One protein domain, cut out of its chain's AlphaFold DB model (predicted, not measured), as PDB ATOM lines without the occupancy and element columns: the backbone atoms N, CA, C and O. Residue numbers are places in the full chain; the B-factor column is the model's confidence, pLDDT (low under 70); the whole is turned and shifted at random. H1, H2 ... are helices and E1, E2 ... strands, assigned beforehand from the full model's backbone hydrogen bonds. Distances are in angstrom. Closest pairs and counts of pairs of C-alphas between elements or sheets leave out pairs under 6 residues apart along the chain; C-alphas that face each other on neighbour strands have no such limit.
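Overview. This is residues 4 to 112 of the 560 residues of the protein "Ca2+-binding protein (EF-Hand superfamily)" of Oxytricha trifallax (UniProt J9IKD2). A strongly twisted sheet of four strands forms a long slab, and two helices, H1 and H2, cover one face of it in two layers, helices on one face of a sheet. H1 packs mostly on E1 and E2, while H2 packs mostly on E3 and stands about perpendicular to H1. The 109 printed residues hold H1, E1, E2, E3, E4 and H2 in chain order, and the class is mixed, helices and strands. The sheet's order is E1, E2, E3, E4, antiparallel throughout. The whole is compact, with a radius of gyration of the C-alphas of 14.9 A, yet elongated, spanning 49 by 27 by 27 A.

Arrangement. The sheet, E1 (residues 22 to 31), E2 (34 to 42), E3 (54 to 63) and E4 (69 to 75), is a meander, each strand the antiparallel neighbour of the one before. E1 and E2 form a hairpin, with N 24 and O 40 3.0 A apart, within hydrogen-bond range. E2 and E3 form a hairpin, with N 37 and O 59 at 2.8 A. E3 and E4 form a hairpin, with N 60 and O 72 at 2.8 A. The edge strands E1 and E4 are apart. Residues 72 to 73 of E4 also pair, antiparallel, with residues 82 to 83. H1 (residues 4 to 17) is on the sheet; its closest C-alphas to E1 are those of Val 7 and Val 25, 6.6 A apart. H2 (residues 92 to 110) is on the sheet at a height over the sheet of 7.5 A. It lies over E3 and only just runs along the strands, at 29 degrees to E3 on the local plane. The closest C-alphas of H2 and E3 are those of Leu 101 and Val 55, 6.5 A apart. H1 and H2 are close but not clearly touching, with the C-alphas of Trp 17 and Phe 93 closest at 6.2 A, and their lines are about perpendicular at 87 degrees. In H1 and H2 every O i to N i+4 pair is within hydrogen-bond range.

Along the chain. E3 measures 28.8 A from first to last C-alpha, E1 28.0 A, E2 26.1 A and E4 19.9 A. H1 measures 20.5 A and begins at C-alpha 4 (-7.672, 22.928, -4.931). H2 measures 26.6 A and ends at C-alpha 110 (-26.625, 36.266, 28.102). E3 begins at C-alpha 54 (-16.431, 33.224, 14.260).

Size, cuts and confidence. The C-alphas of Asn 66 and His 112 are the two farthest apart, at 51.4 A. The printed part has no cut. The links E2 to E3, 11 residues, and E4 to H2, 16 residues, are long. The mean pLDDT of the printed part is 77.2, and 27 residues are under 70, among them residues 44 to 52, 85 to 91 and 107 to 112.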
ATOM      1  N   GLU A   4      -8.520  21.734  -5.055       69.75
ATOM      2  CA  GLU A   4      -7.672  22.928  -4.931       69.75
ATOM      3  C   GLU A   4      -8.189  24.100  -5.780       69.75
ATOM      4  O   GLU A   4      -8.249  25.233  -5.302       69.75
ATOM      5  N   ASP A   5      -8.657  23.812  -7.001       75.06
ATOM      6  CA  ASP A   5      -9.181  24.828  -7.920       75.06
ATOM      7  C   ASP A   5     -10.456  25.486  -7.339       75.06
ATOM      8  O   ASP A   5     -10.695  26.680  -7.520       75.06
ATOM      9  N   GLY A   6     -11.280  24.729  -6.602       76.12
ATOM     10  CA  GLY A   6     -12.493  25.254  -5.969       76.12
ATOM     11  C   GLY A   6     -12.235  26.053  -4.687       76.12
ATOM     12  O   GLY A   6     -12.928  27.044  -4.444       76.12
ATOM     13  N   VAL A   7     -11.204  25.699  -3.908       80.31
ATOM     14  CA  VAL A   7     -10.762  26.500  -2.750       80.31
ATOM     15  C   VAL A   7     -10.293  27.885  -3.199       80.31
ATOM     16  O   VAL A   7     -10.658  28.881  -2.572       80.31
ATOM     17  N   GLU A   8      -9.531  27.980  -4.293       81.38
ATOM     18  CA  GLU A   8      -9.069  29.268  -4.828       81.38
ATOM     19  C   GLU A   8     -10.224  30.159  -5.300       81.38
ATOM     20  O   GLU A   8     -10.227  31.363  -5.021       81.38
ATOM     21  N   ILE A   9     -11.234  29.573  -5.951       82.19
ATOM     22  CA  ILE A   9     -12.436  30.296  -6.390       82.19
ATOM     23  C   ILE A   9     -13.178  30.873  -5.183       82.19
ATOM     24  O   ILE A   9     -13.461  32.074  -5.155       82.19
ATOM     25  N   VAL A  10     -13.449  30.050  -4.164       82.94
ATOM     26  CA  VAL A  10     -14.140  30.503  -2.948       82.94
ATOM     27  C   VAL A  10     -13.316  31.567  -2.226       82.94
ATOM     28  O   VAL A  10     -13.862  32.603  -1.850       82.94
ATOM     29  N   LYS A  11     -11.997  31.375  -2.107       84.38
ATOM     30  CA  LYS A  11     -11.081  32.327  -1.464       84.38
ATOM     31  C   LYS A  11     -11.083  33.692  -2.151       84.38
ATOM     32  O   LYS A  11     -11.105  34.715  -1.467       84.38
ATOM     33  N   LYS A  12     -11.092  33.729  -3.486       83.56
ATOM     34  CA  LYS A  12     -11.151  34.985  -4.247       83.56
ATOM     35  C   LYS A  12     -12.443  35.751  -3.959       83.56
ATOM     36  O   LYS A  12     -12.382  36.939  -3.660       83.56
ATOM     37  N   ILE A  13     -13.579  35.053  -3.947       82.31
ATOM     38  CA  ILE A  13     -14.899  35.639  -3.670       82.31
ATOM     39  C   ILE A  13     -14.948  36.242  -2.263       82.31
ATOM     40  O   ILE A  13     -15.304  37.405  -2.096       82.31
ATOM     41  N   VAL A  14     -14.550  35.484  -1.239       82.38
ATOM     42  CA  VAL A  14     -14.658  35.951   0.156       82.38
ATOM     43  C   VAL A  14     -13.638  37.031   0.517       82.38
ATOM     44  O   VAL A  14     -13.890  37.827   1.417       82.38
ATOM     45  N   THR A  15     -12.518  37.114  -0.208       80.62
ATOM     46  CA  THR A  15     -11.552  38.217  -0.058       80.62
ATOM     47  C   THR A  15     -12.112  39.540  -0.596       80.62
ATOM     48  O   THR A  15     -11.741  40.611  -0.117       80.62
ATOM     49  N   GLU A  16     -13.033  39.490  -1.561       77.81
ATOM     50  CA  GLU A  16     -13.738  40.672  -2.072       77.81
ATOM     51  C   GLU A  16     -14.884  41.121  -1.149       77.81
ATOM     52  O   GLU A  16     -15.282  42.285  -1.196       77.81
ATOM     53  N   TRP A  17     -15.397  40.232  -0.289       74.75
ATOM     54  CA  TRP A  17     -16.509  40.531   0.623       74.75
ATOM     55  C   TRP A  17     -16.115  41.439   1.786       74.75
ATOM     56  O   TRP A  17     -16.940  42.235   2.226       74.75
ATOM     57  N   SER A  18     -14.890  41.317   2.302       69.06
ATOM     58  CA  SER A  18     -14.403  42.193   3.367       69.06
ATOM     59  C   SER A  18     -12.885  42.223   3.461       69.06
ATOM     60  O   SER A  18     -12.217  41.194   3.367       69.06
ATOM     61  N   LYS A  19     -12.346  43.411   3.752       70.12
ATOM     62  CA  LYS A  19     -10.935  43.609   4.131       70.12
ATOM     63  C   LYS A  19     -10.716  43.621   5.647       70.12
ATOM     64  O   LYS A  19      -9.575  43.678   6.095       70.12
ATOM     65  N   VAL A  20     -11.799  43.617   6.424       75.06
ATOM     66  CA  VAL A  20     -11.784  43.725   7.892       75.06
ATOM     67  C   VAL A  20     -11.720  42.343   8.550       75.06
ATOM     68  O   VAL A  20     -11.162  42.199   9.638       75.06
ATOM     69  N   TYR A  21     -12.269  41.323   7.887       78.44
ATOM     70  CA  TYR A  21     -12.342  39.954   8.389       78.44
ATOM     71  C   TYR A  21     -11.206  39.073   7.859       78.44
ATOM     72  O   TYR A  21     -10.929  39.043   6.659       78.44
ATOM     73  N   ILE A  22     -10.596  38.288   8.747       81.62
ATOM     74  CA  ILE A  22      -9.735  37.167   8.359       81.62
ATOM     75  C   ILE A  22     -10.644  35.989   8.006       81.62
ATOM     76  O   ILE A  22     -11.566  35.677   8.761       81.62
ATOM     77  N   ASN A  23     -10.367  35.331   6.880       84.62
ATOM     78  CA  ASN A  23     -11.107  34.160   6.419       84.62
ATOM     79  C   ASN A  23     -10.198  32.931   6.265       84.62
ATOM     80  O   ASN A  23      -9.031  33.044   5.882       84.62
ATOM     81  N   GLN A  24     -10.747  31.755   6.561       85.50
ATOM     82  CA  GLN A  24     -10.137  30.452   6.289       85.50
ATOM     83  C   GLN A  24     -11.149  29.573   5.550       85.50
ATOM     84  O   GLN A  24     -12.311  29.516   5.942       85.50
ATOM     85  N   VAL A  25     -10.715  28.924   4.466       87.00
ATOM     86  CA  VAL A  25     -11.568  28.094   3.601       87.00
ATOM     87  C   VAL A  25     -11.214  26.627   3.811       87.00
ATOM     88  O   VAL A  25     -10.055  26.242   3.657       87.00
ATOM     89  N   PHE A  26     -12.217  25.812   4.111       87.69
ATOM     90  CA  PHE A  26     -12.104  24.375   4.320       87.69
ATOM     91  C   PHE A  26     -12.973  23.638   3.303       87.69
ATOM     92  O   PHE A  26     -14.140  23.970   3.104       87.69
ATOM     93  N   PHE A  27     -12.422  22.615   2.657       88.00
ATOM     94  CA  PHE A  27     -13.217  21.702   1.842       88.00
ATOM     95  C   PHE A  27     -13.961  20.717   2.751       88.00
ATOM     96  O   PHE A  27     -13.352  20.122   3.639       88.00
ATOM     97  N   ILE A  28     -15.271  20.552   2.541       87.88
ATOM     98  CA  ILE A  28     -16.088  19.621   3.328       87.88
ATOM     99  C   ILE A  28     -16.178  18.276   2.610       87.88
ATOM    100  O   ILE A  28     -15.767  17.248   3.141       87.88
ATOM    101  N   ASN A  29     -16.804  18.264   1.430       85.62
ATOM    102  CA  ASN A  29     -17.044  17.055   0.651       85.62
ATOM    103  C   ASN A  29     -17.460  17.380  -0.790       85.62
ATOM    104  O   ASN A  29     -17.799  18.514  -1.139       85.62
ATOM    105  N   LYS A  30     -17.489  16.333  -1.615       85.25
ATOM    106  CA  LYS A  30     -18.047  16.350  -2.965       85.25
ATOM    107  C   LYS A  30     -19.184  15.339  -3.066       85.25
ATOM    108  O   LYS A  30     -19.008  14.173  -2.713       85.25
ATOM    109  N   PHE A  31     -20.324  15.764  -3.602       82.38
ATOM    110  CA  PHE A  31     -21.433  14.873  -3.940       82.38
ATOM    111  C   PHE A  31     -21.875  15.117  -5.384       82.38
ATOM    112  O   PHE A  31     -22.421  16.171  -5.708       82.38
ATOM    113  N   SER A  32     -21.638  14.137  -6.264       83.62
ATOM    114  CA  SER A  32     -21.877  14.268  -7.710       83.62
ATOM    115  C   SER A  32     -21.141  15.497  -8.285       83.62
ATOM    116  O   SER A  32     -19.915  15.571  -8.181       83.62
ATOM    117  N   ASN A  33     -21.869  16.459  -8.854       82.81
ATOM    118  CA  ASN A  33     -21.329  17.689  -9.442       82.81
ATOM    119  C   ASN A  33     -21.286  18.870  -8.454       82.81
ATOM    120  O   ASN A  33     -21.116  20.011  -8.879       82.81
ATOM    121  N   ILE A  34     -21.485  18.618  -7.156       84.88
ATOM    122  CA  ILE A  34     -21.525  19.648  -6.114       84.88
ATOM    123  C   ILE A  34     -20.292  19.522  -5.219       84.88
ATOM    124  O   ILE A  34     -20.060  18.464  -4.631       84.88
ATOM    125  N   TYR A  35     -19.537  20.608  -5.088       87.62
ATOM    126  CA  TYR A  35     -18.393  20.729  -4.182       87.62
ATOM    127  C   TYR A  35     -18.775  21.669  -3.038       87.62
ATOM    128  O   TYR A  35     -19.158  22.812  -3.290       87.62
ATOM    129  N   ASN A  36     -18.691  21.190  -1.797       88.12
ATOM    130  CA  ASN A  36     -19.083  21.952  -0.616       88.12
ATOM    131  C   ASN A  36     -17.862  22.446   0.160       88.12
ATOM    132  O   ASN A  36     -16.940  21.676   0.443       88.12
ATOM    133  N   TYR A  37     -17.901  23.714   0.555       89.69
ATOM    134  CA  TYR A  37     -16.846  24.389   1.301       89.69
ATOM    135  C   TYR A  37     -17.425  25.095   2.527       89.69
ATOM    136  O   TYR A  37     -18.551  25.592   2.501       89.69
ATOM    137  N   GLU A  38     -16.637  25.160   3.591       90.31
ATOM    138  CA  GLU A  38     -16.890  25.954   4.789       90.31
ATOM    139  C   GLU A  38     -15.908  27.120   4.811       90.31
ATOM    140  O   GLU A  38     -14.701  26.919   4.692       90.31
ATOM    141  N   VAL A  39     -16.411  28.339   4.968       88.00
ATOM    142  CA  VAL A  39     -15.576  29.521   5.183       88.00
ATOM    143  C   VAL A  39     -15.822  30.047   6.581       88.00
ATOM    144  O   VAL A  39     -16.956  30.374   6.934       88.00
ATOM    145  N   GLU A  40     -14.754  30.148   7.362       86.31
ATOM    146  CA  GLU A  40     -14.785  30.708   8.705       86.31
ATOM    147  C   GLU A  40     -14.248  32.142   8.689       86.31
ATOM    148  O   GLU A  40     -13.090  32.378   8.344       86.31
ATOM    149  N   PHE A  41     -15.100  33.102   9.055       85.62
ATOM    150  CA  PHE A  41     -14.761  34.517   9.195       85.62
ATOM    151  C   PHE A  41     -14.506  34.867  10.659       85.62
ATOM    152  O   PHE A  41     -15.269  34.470  11.542       85.62
ATOM    153  N   SER A  42     -13.471  35.660  10.915       80.62
ATOM    154  CA  SER A  42     -13.102  36.126  12.254       80.62
ATOM    155  C   SER A  42     -12.589  37.569  12.219       80.62
ATOM    156  O   SER A  42     -11.944  37.985  11.255       80.62
ATOM    157  N   LYS A  43     -12.895  38.358  13.256       74.56
ATOM    158  CA  LYS A  43     -12.445  39.753  13.383       74.56
ATOM    159  C   LYS A  43     -11.315  39.828  14.415       74.56
ATOM    160  O   LYS A  43     -11.596  39.685  15.606       74.56
ATOM    161  N   PRO A  44     -10.050  40.015  14.008       61.66
ATOM    162  CA  PRO A  44      -8.962  40.241  14.955       61.66
ATOM    163  C   PRO A  44      -9.083  41.634  15.596       61.66
ATOM    164  O   PRO A  44      -9.617  42.574  14.998       61.66
ATOM    165  N   HIS A  45      -8.557  41.797  16.809       60.12
ATOM    166  CA  HIS A  45      -8.381  43.104  17.446       60.12
ATOM    167  C   HIS A  45      -6.923  43.293  17.861       60.12
ATOM    168  O   HIS A  45      -6.281  42.358  18.328       60.12
ATOM    169  N   SER A  46      -6.400  44.512  17.725       53.47
ATOM    170  CA  SER A  46      -4.998  44.842  18.039       53.47
ATOM    171  C   SER A  46      -4.606  44.543  19.492       53.47
ATOM    172  O   SER A  46      -3.439  44.296  19.768       53.47
ATOM    173  N   LEU A  47      -5.585  44.528  20.402       53.25
ATOM    174  CA  LEU A  47      -5.425  44.243  21.832       53.25
ATOM    175  C   LEU A  47      -5.900  42.833  22.238       53.25
ATOM    176  O   LEU A  47      -5.754  42.457  23.397       53.25
ATOM    177  N   LYS A  48      -6.479  42.046  21.317       55.78
ATOM    178  CA  LYS A  48      -7.050  40.717  21.599       55.78
ATOM    179  C   LYS A  48      -6.621  39.716  20.515       55.78
ATOM    180  O   LYS A  48      -7.178  39.735  19.419       55.78
ATOM    181  N   PRO A  49      -5.664  38.810  20.798       53.94
ATOM    182  CA  PRO A  49      -5.170  37.848  19.809       53.94
ATOM    183  C   PRO A  49      -6.180  36.736  19.468       53.94
ATOM    184  O   PRO A  49      -5.962  35.991  18.518       53.94
ATOM    185  N   ILE A  50      -7.270  36.611  20.234       61.16
ATOM    186  CA  ILE A  50      -8.340  35.631  20.017       61.16
ATOM    187  C   ILE A  50      -9.561  36.375  19.454       61.16
ATOM    188  O   ILE A  50      -9.988  37.354  20.073       61.16
ATOM    189  N   PRO A  51     -10.140  35.936  18.323       66.88
ATOM    190  CA  PRO A  51     -11.374  36.517  17.806       66.88
ATOM    191  C   PRO A  51     -12.529  36.344  18.799       66.88
ATOM    192  O   PRO A  51     -12.715  35.262  19.350       66.88
ATOM    193  N   GLU A  52     -13.340  37.384  18.998       65.12
ATOM    194  CA  GLU A  52     -14.470  37.346  19.948       65.12
ATOM    195  C   GLU A  52     -15.557  36.332  19.533       65.12
ATOM    196  O   GLU A  52     -16.278  35.785  20.372       65.12
ATOM    197  N   GLY A  53     -15.630  36.020  18.238       72.62
ATOM    198  CA  GLY A  53     -16.448  34.960  17.668       72.62
ATOM    199  C   GLY A  53     -16.066  34.681  16.215       72.62
ATOM    200  O   GLY A  53     -15.322  35.449  15.598       72.62
ATOM    201  N   THR A  54     -16.588  33.583  15.673       81.88
ATOM    202  CA  THR A  54     -16.431  33.224  14.260       81.88
ATOM    203  C   THR A  54     -17.782  33.040  13.582       81.88
ATOM    204  O   THR A  54     -18.763  32.650  14.227       81.88
ATOM    205  N   VAL A  55     -17.844  33.343  12.285       84.44
ATOM    206  CA  VAL A  55     -19.026  33.105  11.444       84.44
ATOM    207  C   VAL A  55     -18.696  32.080  10.392       84.44
ATOM    208  O   VAL A  55     -17.718  32.233   9.666       84.44
ATOM    209  N   LYS A  56     -19.541  31.057  10.296       86.62
ATOM    210  CA  LYS A  56     -19.423  30.025   9.272       86.62
ATOM    211  C   LYS A  56     -20.365  30.327   8.116       86.62
ATOM    212  O   LYS A  56     -21.557  30.567   8.319       86.62
ATOM    213  N   VAL A  57     -19.825  30.298   6.904       87.81
ATOM    214  CA  VAL A  57     -20.581  30.406   5.655       87.81
ATOM    215  C   VAL A  57     -20.310  29.162   4.831       87.81
ATOM    216  O   VAL A  57     -19.161  28.801   4.591       87.81
ATOM    217  N   PHE A  58     -21.376  28.503   4.400       88.81
ATOM    218  CA  PHE A  58     -21.295  27.286   3.610       88.81
ATOM    219  C   PHE A  58     -21.487  27.636   2.142       88.81
ATOM    220  O   PHE A  58     -22.468  28.288   1.795       88.81
ATOM    221  N   PHE A  59     -20.556  27.209   1.295       89.44
ATOM    222  CA  PHE A  59     -20.603  27.399  -0.151       89.44
ATOM    223  C   PHE A  59     -20.809  26.060  -0.850       89.44
ATOM    224  O   PHE A  59     -20.172  25.067  -0.502       89.44
ATOM    225  N   SER A  60     -21.648  26.055  -1.876       87.69
ATOM    226  CA  SER A  60     -21.875  24.927  -2.774       87.69
ATOM    227  C   SER A  60     -21.582  25.365  -4.207       87.69
ATOM    228  O   SER A  60     -22.289  26.200  -4.773       87.69
ATOM    229  N   LEU A  61     -20.537  24.791  -4.799       88.12
ATOM    230  CA  LEU A  61     -20.164  24.988  -6.198       88.12
ATOM    231  C   LEU A  61     -20.780  23.865  -7.032       88.12
ATOM    232  O   LEU A  61     -20.424  22.701  -6.857       88.12
ATOM    233  N   ILE A  62     -21.701  24.210  -7.930       85.81
ATOM    234  CA  ILE A  62     -22.439  23.270  -8.777       85.81
ATOM    235  C   ILE A  62     -21.899  23.360 -10.208       85.81
ATOM    236  O   ILE A  62     -22.098  24.365 -10.893       85.81
ATOM    237  N   GLU A  63     -21.225  22.308 -10.664       82.75
ATOM    238  CA  GLU A  63     -20.638  22.199 -12.007       82.75
ATOM    239  C   GLU A  63     -21.727  21.809 -13.033       82.75
ATOM    240  O   GLU A  63     -22.342  20.737 -12.939       82.75
ATOM    241  N   LYS A  64     -22.013  22.685 -14.008       81.00
ATOM    242  CA  LYS A  64     -22.949  22.399 -15.110       81.00
ATOM    243  C   LYS A  64     -22.268  21.611 -16.226       81.00
ATOM    244  O   LYS A  64     -21.064  21.709 -16.435       81.00
ATOM    245  N   ALA A  65     -23.081  20.932 -17.039       71.25
ATOM    246  CA  ALA A  65     -22.635  20.200 -18.229       71.25
ATOM    247  C   ALA A  65     -21.874  21.063 -19.262       71.25
ATOM    248  O   ALA A  65     -21.125  20.523 -20.068       71.25
ATOM    249  N   ASN A  66     -22.038  22.391 -19.216       68.88
ATOM    250  CA  ASN A  66     -21.405  23.338 -20.137       68.88
ATOM    251  C   ASN A  66     -20.037  23.855 -19.641       68.88
ATOM    252  O   ASN A  66     -19.432  24.681 -20.313       68.88
ATOM    253  N   GLY A  67     -19.567  23.418 -18.466       66.88
ATOM    254  CA  GLY A  67     -18.345  23.926 -17.824       66.88
ATOM    255  C   GLY A  67     -18.556  25.149 -16.919       66.88
ATOM    256  O   GLY A  67     -17.664  25.495 -16.149       66.88
ATOM    257  N   ASP A  68     -19.742  25.764 -16.948       73.38
ATOM    258  CA  ASP A  68     -20.104  26.864 -16.048       73.38
ATOM    259  C   ASP A  68     -20.344  26.372 -14.611       73.38
ATOM    260  O   ASP A  68     -20.960  25.324 -14.389       73.38
ATOM    261  N   CYS A  69     -19.942  27.167 -13.620       76.06
ATOM    262  CA  CYS A  69     -20.164  26.879 -12.204       76.06
ATOM    263  C   CYS A  69     -21.230  27.817 -11.619       76.06
ATOM    264  O   CYS A  69     -21.103  29.035 -11.724       76.06
ATOM    265  N   ILE A  70     -22.280  27.269 -10.996       82.69
ATOM    266  CA  ILE A  70     -23.179  28.059 -10.138       82.69
ATOM    267  C   ILE A  70     -22.631  28.014  -8.718       82.69
ATOM    268  O   ILE A  70     -22.428  26.932  -8.172       82.69
ATOM    269  N   ILE A  71     -22.480  29.185  -8.106       85.19
ATOM    270  CA  ILE A  71     -22.092  29.314  -6.704       85.19
ATOM    271  C   ILE A  71     -23.330  29.662  -5.880       85.19
ATOM    272  O   ILE A  71     -23.951  30.716  -6.066       85.19
ATOM    273  N   GLU A  72     -23.672  28.768  -4.961       87.44
ATOM    274  CA  GLU A  72     -24.666  29.004  -3.917       87.44
ATOM    275  C   GLU A  72     -23.976  29.114  -2.559       87.44
ATOM    276  O   GLU A  72     -22.950  28.476  -2.332       87.44
ATOM    277  N   PHE A  73     -24.527  29.910  -1.645       87.50
ATOM    278  CA  PHE A  73     -24.032  29.983  -0.273       87.50
ATOM    279  C   PHE A  73     -25.151  30.207   0.744       87.50
ATOM    280  O   PHE A  73     -26.219  30.725   0.411       87.50
ATOM    281  N   ASN A  74     -24.905  29.848   1.998       86.69
ATOM    282  CA  ASN A  74     -25.781  30.164   3.122       86.69
ATOM    283  C   ASN A  74     -24.962  30.446   4.382       86.69
ATOM    284  O   ASN A  74     -23.921  29.829   4.620       86.69
ATOM    285  N   PHE A  75     -25.452  31.369   5.206       83.88
ATOM    286  CA  PHE A  75     -24.884  31.603   6.527       83.88
ATOM    287  C   PHE A  75     -25.294  30.478   7.481       83.88
ATOM    288  O   PHE A  75     -26.307  29.793   7.293       83.88
ATOM    289  N   GLU A  76     -24.488  30.257   8.510       80.19
ATOM    290  CA  GLU A  76     -24.838  29.339   9.586       80.19
ATOM    291  C   GLU A  76     -26.177  29.698  10.245       80.19
ATOM    292  O   GLU A  76     -26.525  30.865  10.412       80.19
ATOM    293  N   ASN A  77     -26.917  28.670  10.667       68.56
ATOM    294  CA  ASN A  77     -28.248  28.791  11.273       68.56
ATOM    295  C   ASN A  77     -29.326  29.423  10.372       68.56
ATOM    296  O   ASN A  77     -30.412  29.736  10.862       68.56
ATOM    297  N   GLU A  78     -29.076  29.543   9.065       76.38
ATOM    298  CA  GLU A  78     -30.066  29.989   8.088       76.38
ATOM    299  C   GLU A  78     -30.451  28.894   7.100       76.38
ATOM    300  O   GLU A  78     -29.618  28.126   6.620       76.38
ATOM    301  N   SER A  79     -31.741  28.849   6.768       71.69
ATOM    302  CA  SER A  79     -32.286  27.896   5.797       71.69
ATOM    303  C   SER A  79     -32.236  28.412   4.354       71.69
ATOM    304  O   SER A  79     -32.442  27.637   3.422       71.69
ATOM    305  N   LEU A  80     -32.029  29.720   4.159       77.25
ATOM    306  CA  LEU A  80     -32.080  30.355   2.845       77.25
ATOM    307  C   LEU A  80     -30.736  30.200   2.122       77.25
ATOM    308  O   LEU A  80     -29.686  30.509   2.678       77.25
ATOM    309  N   ARG A  81     -30.774  29.740   0.865       80.25
ATOM    310  CA  ARG A  81     -29.603  29.678  -0.022       80.25
ATOM    311  C   ARG A  81     -29.595  30.869  -0.968       80.25
ATOM    312  O   ARG A  81     -30.595  31.163  -1.622       80.25
ATOM    313  N   HIS A  82     -28.452  31.525  -1.055       82.06
ATOM    314  CA  HIS A  82     -28.208  32.708  -1.861       82.06
ATOM    315  C   HIS A  82     -27.389  32.356  -3.101       82.06
ATOM    316  O   HIS A  82     -26.519  31.491  -3.050       82.06
ATOM    317  N   LYS A  83     -27.651  33.044  -4.217       81.56
ATOM    318  CA  LYS A  83     -26.867  32.951  -5.461       81.56
ATOM    319  C   LYS A  83     -26.037  34.213  -5.633       81.56
ATOM    320  O   LYS A  83     -26.611  35.306  -5.596       81.56
ATOM    321  N   LEU A  84     -24.734  34.054  -5.859       71.19
ATOM    322  CA  LEU A  84     -23.766  35.157  -5.867       71.19
ATOM    323  C   LEU A  84     -24.190  36.334  -6.769       71.19
ATOM    324  O   LEU A  84     -24.149  37.476  -6.324       71.19
ATOM    325  N   ASP A  85     -24.716  36.054  -7.965       66.00
ATOM    326  CA  ASP A  85     -24.993  37.088  -8.977       66.00
ATOM    327  C   ASP A  85     -26.331  37.831  -8.808       66.00
ATOM    328  O   ASP A  85     -26.546  38.858  -9.445       66.00
ATOM    329  N   ASN A  86     -27.249  37.335  -7.967       63.56
ATOM    330  CA  ASN A  86     -28.649  37.795  -7.977       63.56
ATOM    331  C   ASN A  86     -29.224  38.189  -6.613       63.56
ATOM    332  O   ASN A  86     -30.338  38.711  -6.569       63.56
ATOM    333  N   THR A  87     -28.538  37.913  -5.498       60.31
ATOM    334  CA  THR A  87     -29.191  38.004  -4.177       60.31
ATOM    335  C   THR A  87     -28.710  39.115  -3.250       60.31
ATOM    336  O   THR A  87     -29.523  39.539  -2.430       60.31
ATOM    337  N   MET A  88     -27.478  39.638  -3.348       61.69
ATOM    338  CA  MET A  88     -26.992  40.666  -2.407       61.69
ATOM    339  C   MET A  88     -26.030  41.693  -3.022       61.69
ATOM    340  O   MET A  88     -25.233  41.377  -3.896       61.69
ATOM    341  N   ARG A  89     -26.100  42.941  -2.531       67.50
ATOM    342  CA  ARG A  89     -25.135  44.014  -2.840       67.50
ATOM    343  C   ARG A  89     -23.864  43.833  -2.005       67.50
ATOM    344  O   ARG A  89     -23.968  43.475  -0.837       67.50
ATOM    345  N   THR A  90     -22.700  44.178  -2.556       64.50
ATOM    346  CA  THR A  90     -21.373  43.966  -1.941       64.50
ATOM    347  C   THR A  90     -21.248  44.509  -0.509       64.50
ATOM    348  O   THR A  90     -20.700  43.838   0.354       64.50
ATOM    349  N   ASN A  91     -21.853  45.661  -0.200       66.88
ATOM    350  CA  ASN A  91     -21.794  46.256   1.147       66.88
ATOM    351  C   ASN A  91     -22.709  45.570   2.185       66.88
ATOM    352  O   ASN A  91     -22.687  45.940   3.356       66.88
ATOM    353  N   MET A  92     -23.546  44.608   1.780       72.62
ATOM    354  CA  MET A  92     -24.433  43.885   2.698       72.62
ATOM    355  C   MET A  92     -23.721  42.704   3.366       72.62
ATOM    356  O   MET A  92     -24.087  42.352   4.480       72.62
ATOM    357  N   PHE A  93     -22.704  42.104   2.739       77.50
ATOM    358  CA  PHE A  93     -22.041  40.912   3.284       77.50
ATOM    359  C   PHE A  93     -21.393  41.176   4.649       77.50
ATOM    360  O   PHE A  93     -21.586  40.386   5.571       77.50
ATOM    361  N   GLU A  94     -20.716  42.318   4.814       78.06
ATOM    362  CA  GLU A  94     -20.146  42.735   6.105       78.06
ATOM    363  C   GLU A  94     -21.232  42.918   7.173       78.06
ATOM    364  O   GLU A  94     -21.119  42.341   8.248       78.06
ATOM    365  N   GLN A  95     -22.333  43.610   6.849       80.44
ATOM    366  CA  GLN A  95     -23.452  43.815   7.783       80.44
ATOM    367  C   GLN A  95     -24.099  42.499   8.228       80.44
ATOM    368  O   GLN A  95     -24.574  42.378   9.357       80.44
ATOM    369  N   TRP A  96     -24.145  41.507   7.340       78.56
ATOM    370  CA  TRP A  96     -24.661  40.182   7.660       78.56
ATOM    371  C   TRP A  96     -23.717  39.413   8.585       78.56
ATOM    372  O   TRP A  96     -24.178  38.857   9.581       78.56
ATOM    373  N   ILE A  97     -22.408  39.431   8.315       79.94
ATOM    374  CA  ILE A  97     -21.395  38.831   9.198       79.94
ATOM    375  C   ILE A  97     -21.419  39.514  10.574       79.94
ATOM    376  O   ILE A  97     -21.483  38.816  11.586       79.94
ATOM    377  N   ASP A  98     -21.461  40.850  10.615       81.31
ATOM    378  CA  ASP A  98     -21.597  41.641  11.846       81.31
ATOM    379  C   ASP A  98     -22.841  41.206  12.626       81.31
ATOM    380  O   ASP A  98     -22.755  40.865  13.803       81.31
ATOM    381  N   ARG A  99     -23.998  41.108  11.961       81.88
ATOM    382  CA  ARG A  99     -25.256  40.695  12.593       81.88
ATOM    383  C   ARG A  99     -25.195  39.279  13.169       81.88
ATOM    384  O   ARG A  99     -25.756  39.032  14.239       81.88
ATOM    385  N   VAL A 100     -24.574  38.325  12.471       79.50
ATOM    386  CA  VAL A 100     -24.427  36.946  12.974       79.50
ATOM    387  C   VAL A 100     -23.477  36.915  14.175       79.50
ATOM    388  O   VAL A 100     -23.808  36.279  15.181       79.50
ATOM    389  N   LEU A 101     -22.357  37.645  14.123       79.44
ATOM    390  CA  LEU A 101     -21.428  37.787  15.251       79.44
ATOM    391  C   LEU A 101     -22.083  38.445  16.457       79.44
ATOM    392  O   LEU A 101     -22.012  37.893  17.550       79.44
ATOM    393  N   GLU A 102     -22.758  39.577  16.271       78.75
ATOM    394  CA  GLU A 102     -23.467  40.292  17.333       78.75
ATOM    395  C   GLU A 102     -24.501  39.392  18.007       78.75
ATOM    396  O   GLU A 102     -24.551  39.320  19.234       78.75
ATOM    397  N   ASN A 103     -25.288  38.642  17.229       75.62
ATOM    398  CA  ASN A 103     -26.253  37.695  17.786       75.62
ATOM    399  C   ASN A 103     -25.564  36.566  18.566       75.62
ATOM    400  O   ASN A 103     -26.009  36.233  19.666       75.62
ATOM    401  N   LYS A 104     -24.479  35.984  18.039       76.31
ATOM    402  CA  LYS A 104     -23.702  34.947  18.737       76.31
ATOM    403  C   LYS A 104     -23.099  35.462  20.039       76.31
ATOM    404  O   LYS A 104     -23.218  34.790  21.059       76.31
ATOM    405  N   LEU A 105     -22.486  36.641  20.011       73.81
ATOM    406  CA  LEU A 105     -21.891  37.294  21.176       73.81
ATOM    407  C   LEU A 105     -22.953  37.628  22.220       73.81
ATOM    408  O   LEU A 105     -22.771  37.323  23.395       73.81
ATOM    409  N   LYS A 106     -24.097  38.168  21.791       72.12
ATOM    410  CA  LYS A 106     -25.228  38.475  22.669       72.12
ATOM    411  C   LYS A 106     -25.760  37.225  23.369       72.12
ATOM    412  O   LYS A 106     -25.942  37.250  24.581       72.12
ATOM    413  N   ILE A 107     -25.947  36.131  22.631       68.94
ATOM    414  CA  ILE A 107     -26.364  34.831  23.179       68.94
ATOM    415  C   ILE A 107     -25.297  34.284  24.135       68.94
ATOM    416  O   ILE A 107     -25.627  33.841  25.232       68.94
ATOM    417  N   LYS A 108     -24.016  34.339  23.750       69.81
ATOM    418  CA  LYS A 108     -22.889  33.858  24.562       69.81
ATOM    419  C   LYS A 108     -22.771  34.618  25.887       69.81
ATOM    420  O   LYS A 108     -22.562  33.980  26.912       69.81
ATOM    421  N   MET A 109     -22.954  35.936  25.862       68.44
ATOM    422  CA  MET A 109     -22.961  36.807  27.041       68.44
ATOM    423  C   MET A 109     -24.186  36.539  27.926       68.44
ATOM    424  O   MET A 109     -24.054  36.265  29.109       68.44
ATOM    425  N   GLN A 110     -25.391  36.527  27.352       65.25
ATOM    426  CA  GLN A 110     -26.625  36.266  28.102       65.25
ATOM    427  C   GLN A 110     -26.647  34.903  28.792       65.25
ATOM    428  O   GLN A 110     -27.174  34.754  29.894       65.25
ATOM    429  N   LEU A 111     -26.095  33.895  28.127       61.94
ATOM    430  CA  LEU A 111     -26.054  32.528  28.620       61.94
ATOM    431  C   LEU A 111     -24.752  32.197  29.334       61.94
ATOM    432  O   LEU A 111     -24.559  31.030  29.639       61.94
ATOM    433  N   HIS A 112     -23.859  33.155  29.579       68.69
ATOM    434  CA  HIS A 112     -22.634  32.906  30.341       68.69
ATOM    435  C   HIS A 112     -21.816  31.743  29.748       68.69
ATOM    436  O   HIS A 112     -21.360  30.846  30.442       68.69
TER     437      HIS A 112